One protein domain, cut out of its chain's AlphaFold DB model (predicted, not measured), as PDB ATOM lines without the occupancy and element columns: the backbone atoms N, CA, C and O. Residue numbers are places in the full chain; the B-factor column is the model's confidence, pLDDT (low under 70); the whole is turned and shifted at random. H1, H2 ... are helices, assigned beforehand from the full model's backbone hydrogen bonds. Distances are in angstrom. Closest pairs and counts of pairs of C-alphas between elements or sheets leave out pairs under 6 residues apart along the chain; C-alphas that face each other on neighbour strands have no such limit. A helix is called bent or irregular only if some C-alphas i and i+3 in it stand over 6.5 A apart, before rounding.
ATOM      1  N   ILE A  17     211.175 254.734 172.017       45.75
ATOM      2  CA  ILE A  17     210.898 253.467 172.671       45.75
ATOM      3  C   ILE A  17     209.458 253.404 173.186       45.75
ATOM      4  O   ILE A  17     208.939 252.312 173.166       45.75
ATOM      5  N   ILE A  18     208.716 254.490 173.468       49.56
ATOM      6  CA  ILE A  18     207.234 254.368 173.591       49.56
ATOM      7  C   ILE A  18     206.648 253.930 172.267       49.56
ATOM      8  O   ILE A  18     205.766 253.103 172.262       49.56
ATOM      9  N   PHE A  19     207.122 254.434 171.134       52.44
ATOM     10  CA  PHE A  19     206.625 254.014 169.832       52.44
ATOM     11  C   PHE A  19     206.956 252.569 169.534       52.44
ATOM     12  O   PHE A  19     206.083 251.802 169.137       52.44
ATOM     13  N   GLN A  20     208.216 252.181 169.707       52.50
ATOM     14  CA  GLN A  20     208.623 250.799 169.497       52.50
ATOM     15  C   GLN A  20     208.011 249.870 170.545       52.50
ATOM     16  O   GLN A  20     207.590 248.783 170.176       52.50
ATOM     17  N   ALA A  21     207.892 250.295 171.803       56.06
ATOM     18  CA  ALA A  21     207.277 249.544 172.892       56.06
ATOM     19  C   ALA A  21     205.762 249.497 172.757       56.06
ATOM     20  O   ALA A  21     205.224 248.431 172.959       56.06
ATOM     21  N   ALA A  22     205.071 250.556 172.351       60.69
ATOM     22  CA  ALA A  22     203.639 250.551 172.057       60.69
ATOM     23  C   ALA A  22     203.365 249.679 170.832       60.69
ATOM     24  O   ALA A  22     202.482 248.836 170.879       60.69
ATOM     25  N   ASN A  23     204.178 249.765 169.771       64.25
ATOM     26  CA  ASN A  23     204.089 248.843 168.632       64.25
ATOM     27  C   ASN A  23     204.436 247.397 169.021       64.25
ATOM     28  O   ASN A  23     203.867 246.447 168.485       64.25
ATOM     29  N   PHE A  24     205.382 247.195 169.934       66.75
ATOM     30  CA  PHE A  24     205.740 245.879 170.446       66.75
ATOM     31  C   PHE A  24     204.638 245.322 171.350       66.75
ATOM     32  O   PHE A  24     204.223 244.188 171.159       66.75
ATOM     33  N   GLN A  25     204.109 246.121 172.269       67.75
ATOM     34  CA  GLN A  25     202.975 245.821 173.140       67.75
ATOM     35  C   GLN A  25     201.731 245.537 172.314       67.75
ATOM     36  O   GLN A  25     201.021 244.590 172.624       67.75
ATOM     37  N   LYS A  26     201.517 246.269 171.220       72.81
ATOM     38  CA  LYS A  26     200.491 245.990 170.220       72.81
ATOM     39  C   LYS A  26     200.672 244.597 169.625       72.81
ATOM     40  O   LYS A  26     199.776 243.774 169.736       72.81
ATOM     41  N   LYS A  27     201.860 244.273 169.103       74.69
ATOM     42  CA  LYS A  27     202.173 242.925 168.584       74.69
ATOM     43  C   LYS A  27     202.019 241.830 169.645       74.69
ATOM     44  O   LYS A  27     201.570 240.727 169.341       74.69
ATOM     45  N   VAL A  28     202.411 242.104 170.888       72.12
ATOM     46  CA  VAL A  28     202.235 241.198 172.033       72.12
ATOM     47  C   VAL A  28     200.746 241.010 172.314       72.12
ATOM     48  O   VAL A  28     200.296 239.877 172.468       72.12
ATOM     49  N   TYR A  29     199.966 242.087 172.321       75.50
ATOM     50  CA  TYR A  29     198.528 242.043 172.526       75.50
ATOM     51  C   TYR A  29     197.823 241.277 171.402       75.50
ATOM     52  O   TYR A  29     197.057 240.364 171.684       75.50
ATOM     53  N   GLU A  30     198.142 241.559 170.140       80.38
ATOM     54  CA  GLU A  30     197.623 240.845 168.966       80.38
ATOM     55  C   GLU A  30     197.952 239.350 168.986       80.38
ATOM     56  O   GLU A  30     197.203 238.544 168.446       80.38
ATOM     57  N   LYS A  31     199.076 238.966 169.599       84.19
ATOM     58  CA  LYS A  31     199.499 237.566 169.677       84.19
ATOM     59  C   LYS A  31     198.902 236.819 170.870       84.19
ATOM     60  O   LYS A  31     198.596 235.634 170.748       84.19
ATOM     61  N   TYR A  32     198.815 237.463 172.031       81.19
ATOM     62  CA  TYR A  32     198.520 236.788 173.301       81.19
ATOM     63  C   TYR A  32     197.196 237.213 173.942       81.19
ATOM     64  O   TYR A  32     196.718 236.511 174.830       81.19
ATOM     65  N   HIS A  33     196.609 238.329 173.506       82.56
ATOM     66  CA  HIS A  33     195.353 238.898 174.001       82.56
ATOM     67  C   HIS A  33     195.229 238.882 175.537       82.56
ATOM     68  O   HIS A  33     194.268 238.314 176.078       82.56
ATOM     69  N   PRO A  34     196.204 239.458 176.269       81.75
ATOM     70  CA  PRO A  34     196.120 239.543 177.717       81.75
ATOM     71  C   PRO A  34     194.863 240.317 178.122       81.75
ATOM     72  O   PRO A  34     194.442 241.255 177.447       81.75
ATOM     73  N   LYS A  35     194.250 239.904 179.234       81.00
ATOM     74  CA  LYS A  35     193.044 240.551 179.781       81.00
ATOM     75  C   LYS A  35     193.331 241.461 180.967       81.00
ATOM     76  O   LYS A  35     192.466 242.234 181.350       81.00
ATOM     77  N   TYR A  36     194.498 241.300 181.579       82.06
ATOM     78  CA  TYR A  36     194.903 242.047 182.754       82.06
ATOM     79  C   TYR A  36     196.422 242.063 182.861       82.06
ATOM     80  O   TYR A  36     197.066 241.032 182.638       82.06
ATOM     81  N   ILE A  37     196.966 243.223 183.212       79.38
ATOM     82  CA  ILE A  37     198.379 243.442 183.491       79.38
ATOM     83  C   ILE A  37     198.462 244.421 184.675       79.38
ATOM     84  O   ILE A  37     198.049 245.567 184.548       79.38
ATOM     85  N   SER A  38     198.969 243.973 185.827       71.44
ATOM     86  CA  SER A  38     198.879 244.712 187.101       71.44
ATOM     87  C   SER A  38     199.647 246.028 187.142       71.44
ATOM     88  O   SER A  38     199.202 246.976 187.773       71.44
ATOM     89  N   GLU A  39     200.790 246.095 186.473       70.25
ATOM     90  CA  GLU A  39     201.683 247.257 186.491       70.25
ATOM     91  C   GLU A  39     201.848 247.834 185.072       70.25
ATOM     92  O   GLU A  39     202.943 248.137 184.631       70.25
ATOM     93  N   PHE A  40     200.773 247.933 184.286       69.88
ATOM     94  CA  PHE A  40     200.872 248.463 182.919       69.88
ATOM     95  C   PHE A  40     200.974 249.994 182.899       69.88
ATOM     96  O   PHE A  40     200.266 250.671 183.645       69.88
ATOM     97  N   GLU A  41     201.830 250.543 182.038       74.19
ATOM     98  CA  GLU A  41     202.014 251.991 181.911       74.19
ATOM     99  C   GLU A  41     200.738 252.648 181.347       74.19
ATOM    100  O   GLU A  41     200.090 252.117 180.440       74.19
ATOM    101  N   CYS A  42     200.335 253.779 181.933       81.88
ATOM    102  CA  CYS A  42     199.024 254.377 181.698       81.88
ATOM    103  C   CYS A  42     198.831 254.945 180.288       81.88
ATOM    104  O   CYS A  42     197.719 254.853 179.760       81.88
ATOM    105  N   VAL A  43     199.873 255.495 179.653       77.81
ATOM    106  CA  VAL A  43     199.794 255.968 178.267       77.81
ATOM    107  C   VAL A  43     199.714 254.812 177.267       77.81
ATOM    108  O   VAL A  43     198.954 254.872 176.301       77.81
ATOM    109  N   CYS A  44     200.432 253.723 177.520       77.44
ATOM    110  CA  CYS A  44     200.359 252.483 176.763       77.44
ATOM    111  C   CYS A  44     198.965 251.855 176.866       77.44
ATOM    112  O   CYS A  44     198.395 251.453 175.851       77.44
ATOM    113  N   ASP A  45     198.388 251.814 178.070       83.25
ATOM    114  CA  ASP A  45     197.024 251.321 178.296       83.25
ATOM    115  C   ASP A  45     195.991 252.163 177.552       83.25
ATOM    116  O   ASP A  45     195.078 251.624 176.932       83.25
ATOM    117  N   TYR A  46     196.181 253.484 177.537       85.75
ATOM    118  CA  TYR A  46     195.348 254.394 176.758       85.75
ATOM    119  C   TYR A  46     195.386 254.064 175.263       85.75
ATOM    120  O   TYR A  46     194.331 253.950 174.640       85.75
ATOM    121  N   PHE A  47     196.566 253.839 174.679       83.12
ATOM    122  CA  PHE A  47     196.661 253.485 173.259       83.12
ATOM    123  C   PHE A  47     196.050 252.110 172.944       83.12
ATOM    124  O   PHE A  47     195.320 251.990 171.959       83.12
ATOM    125  N   ILE A  48     196.267 251.098 173.792       83.88
ATOM    126  CA  ILE A  48     195.626 249.780 173.644       83.88
ATOM    127  C   ILE A  48     194.102 249.899 173.757       83.88
ATOM    128  O   ILE A  48     193.380 249.318 172.947       83.88
ATOM    129  N   TYR A  49     193.601 250.689 174.705       89.12
ATOM    130  CA  TYR A  49     192.174 250.939 174.859       89.12
ATOM    131  C   TYR A  49     191.578 251.646 173.638       89.12
ATOM    132  O   TYR A  49     190.536 251.224 173.139       89.12
ATOM    133  N   LYS A  50     192.235 252.684 173.109       87.31
ATOM    134  CA  LYS A  50     191.759 253.409 171.921       87.31
ATOM    135  C   LYS A  50     191.703 252.527 170.679       87.31
ATOM    136  O   LYS A  50     190.802 252.707 169.862       87.31
ATOM    137  N   GLU A  51     192.645 251.599 170.532       87.31
ATOM    138  CA  GLU A  51     192.729 250.731 169.358       87.31
ATOM    139  C   GLU A  51     191.860 249.465 169.470       87.31
ATOM    140  O   GLU A  51     191.197 249.086 168.505       87.31
ATOM    141  N   TYR A  52     191.821 248.823 170.641       87.38
ATOM    142  CA  TYR A  52     191.184 247.513 170.832       87.38
ATOM    143  C   TYR A  52     189.973 247.521 171.773       87.38
ATOM    144  O   TYR A  52     189.286 246.505 171.886       87.38
ATOM    145  N   GLY A  53     189.698 248.628 172.466       90.25
ATOM    146  CA  GLY A  53     188.616 248.729 173.450       90.25
ATOM    147  C   GLY A  53     188.864 247.939 174.737       90.25
ATOM    148  O   GLY A  53     187.914 247.640 175.462       90.25
ATOM    149  N   VAL A  54     190.117 247.561 175.018       88.69
ATOM    150  CA  VAL A  54     190.492 246.765 176.194       88.69
ATOM    151  C   VAL A  54     191.365 247.581 177.130       88.69
ATOM    152  O   VAL A  54     192.372 248.138 176.716       88.69
ATOM    153  N   LEU A  55     190.969 247.602 178.399       90.19
ATOM    154  CA  LEU A  55     191.718 248.197 179.497       90.19
ATOM    155  C   LEU A  55     192.470 247.088 180.238       90.19
ATOM    156  O   LEU A  55     191.840 246.191 180.803       90.19
ATOM    157  N   LEU A  56     193.802 247.121 180.204       86.06
ATOM    158  CA  LEU A  56     194.654 246.089 180.800       86.06
ATOM    159  C   LEU A  56     194.872 246.324 182.296       86.06
ATOM    160  O   LEU A  56     194.970 245.351 183.047       86.06
ATOM    161  N   ASN A  57     194.891 247.581 182.740       87.81
ATOM    162  CA  ASN A  57     194.933 247.955 184.145       87.81
ATOM    163  C   ASN A  57     193.812 248.950 184.482       87.81
ATOM    164  O   ASN A  57     193.799 250.096 184.038       87.81
ATOM    165  N   GLN A  58     192.883 248.533 185.343       89.12
ATOM    166  CA  GLN A  58     191.746 249.367 185.749       89.12
ATOM    167  C   GLN A  58     192.161 250.670 186.442       89.12
ATOM    168  O   GLN A  58     191.463 251.675 186.335       89.12
ATOM    169  N   GLU A  59     193.312 250.690 187.116       89.56
ATOM    170  CA  GLU A  59     193.796 251.889 187.800       89.56
ATOM    171  C   GLU A  59     194.204 253.012 186.836       89.56
ATOM    172  O   GLU A  59     194.274 254.173 187.255       89.56
ATOM    173  N   ASN A  60     194.447 252.685 185.561       89.00
ATOM    174  CA  ASN A  60     194.885 253.635 184.543       89.00
ATOM    175  C   ASN A  60     193.740 254.446 183.929       89.00
ATOM    176  O   ASN A  60     193.986 255.539 183.417       89.00
ATOM    177  N   GLU A  61     192.492 253.971 184.025       92.25
ATOM    178  CA  GLU A  61     191.317 254.623 183.424       92.25
ATOM    179  C   GLU A  61     191.188 256.092 183.847       92.25
ATOM    180  O   GLU A  61     190.832 256.961 183.049       92.25
ATOM    181  N   LYS A  62     191.563 256.398 185.095       92.06
ATOM    182  CA  LYS A  62     191.511 257.751 185.668       92.06
ATOM    183  C   LYS A  62     192.331 258.793 184.891       92.06
ATOM    184  O   LYS A  62     192.037 259.979 185.010       92.06
ATOM    185  N   TYR A  63     193.330 258.376 184.107       87.62
ATOM    186  CA  TYR A  63     194.167 259.273 183.303       87.62
ATOM    187  C   TYR A  63     193.629 259.495 181.880       87.62
ATOM    188  O   TYR A  63     194.021 260.456 181.222       87.62
ATOM    189  N   PHE A  64     192.698 258.666 181.394       90.56
ATOM    190  CA  PHE A  64     192.275 258.702 179.987       90.56
ATOM    191  C   PHE A  64     191.581 260.009 179.617       90.56
ATOM    192  O   PHE A  64     191.816 260.550 178.541       90.56
ATOM    193  N   TYR A  65     190.779 260.566 180.527       89.44
ATOM    194  CA  TYR A  65     190.140 261.865 180.316       89.44
ATOM    195  C   TYR A  65     191.164 262.980 180.052       89.44
ATOM    196  O   TYR A  65     190.956 263.831 179.186       89.44
ATOM    197  N   GLU A  66     192.292 262.958 180.766       86.12
ATOM    198  CA  GLU A  66     193.378 263.911 180.560       86.12
ATOM    199  C   GLU A  66     194.014 263.740 179.171       86.12
ATOM    200  O   GLU A  66     194.239 264.732 178.470       86.12
ATOM    201  N   TYR A  67     194.262 262.495 178.760       85.38
ATOM    202  CA  TYR A  67     194.848 262.170 177.458       85.38
ATOM    203  C   TYR A  67     193.945 262.558 176.286       85.38
ATOM    204  O   TYR A  67     194.444 263.068 175.283       85.38
ATOM    205  N   GLU A  68     192.627 262.404 176.424       88.50
ATOM    206  CA  GLU A  68     191.652 262.843 175.417       88.50
ATOM    207  C   GLU A  68     191.638 264.371 175.270       88.50
ATOM    208  O   GLU A  68     191.697 264.886 174.152       88.50
ATOM    209  N   ILE A  69     191.626 265.121 176.384       86.38
ATOM    210  CA  ILE A  69     191.693 266.596 176.349       86.38
ATOM    211  C   ILE A  69     192.973 267.065 175.660       86.38
ATOM    212  O   ILE A  69     192.949 268.009 174.868       86.38
ATOM    213  N   GLN A  70     194.091 266.414 175.974       79.06
ATOM    214  CA  GLN A  70     195.403 266.752 175.432       79.06
ATOM    215  C   GLN A  70     195.645 266.148 174.047       79.06
ATOM    216  O   GLN A  70     196.714 266.358 173.483       79.06
ATOM    217  N   LYS A  71     194.654 265.431 173.497       83.00
ATOM    218  CA  LYS A  71     194.700 264.791 172.180       83.00
ATOM    219  C   LYS A  71     195.951 263.937 171.993       83.00
ATOM    220  O   LYS A  71     196.611 264.009 170.959       83.00
TER     221      LYS A  71
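What this domain is: This is residues 17 to 71 of the 232 residues of the protein "Ankyrin_rpt-contain_dom domain-containing protein" of Trichomonas vaginalis (UniProt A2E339). H1 and H3 are the two sides of a U, and H2 sits between them, running through the U and crossing both of its sides at large angles. The links, residues 33 to 41 and 53 to 57, lie at the closed end of the U, while the first residues of H1 and the last of H3 are at its open end. The printed part has 55 residues with three named helices, in the order H1, H2, H3, and no named strand; its class is all helix. It is compact, with a radius of gyration of the C-alphas of 10.6 A, and its C-alphas span 30 by 21 by 18 A.

How they stand to each other: H1, residues 17 to 32, touches H2, residues 42 to 52. The closest C-alphas of the two are those of Ala 22 and Cys 44, 6.1 A apart. Their lines stand at a steep tilt of 48 degrees and they run the same way, with 10.6 A from centre to centre. H2 also touches H3, residues 58 to 69, and there the closest C-alphas are those of Cys 42 and Asn 60, 5.1 A apart. H2 and H3 are about perpendicular, at 82 degrees, with their centres 9.7 A apart. H1 and H3 are apart. In H1 and H2 every O i to N i+4 pair is within hydrogen-bond range; in H3 this holds for 3 of 8 pairs, beside 6 of 9 O i to N i+3 pairs.

Where its parts are: H1 is the longest helix, 16 residues from Ile 17 to Tyr 32, and measures 20.8 A from first to last C-alpha. It begins with C-alpha 17 at (210.898, 253.467, 172.671). H2 has 11 residues, Cys 42 to Tyr 52, and measures 15.1 A; C-alpha 42 is at (199.024, 254.377, 181.698). H3 has 12 residues, Gln 58 to Ile 69, and measures 19.6 A, ending with C-alpha 69 at (191.693, 266.596, 176.349). H3 is irregular, but only just: C-alphas 62 and 65 are 6.9 A apart.

The domain as a whole: The two C-alphas farthest apart are those of Lys 31 and Ile 69, at 30.8 A, and the C-alphas of the first and last printed residues, Ile 17 and Lys 71, are 19.8 A apart. The printed part has no cut. The link from H1 to H2 is short, with 9 residues, the link from H2 to H3 is tight, with 5 residues, and no link is long. The mean pLDDT of the printed part is 79.0. Ten residues are under 70, namely residues 17 to 25 and residue 40; the mean is 66 in H1, 84 in H2 and 89 in H3.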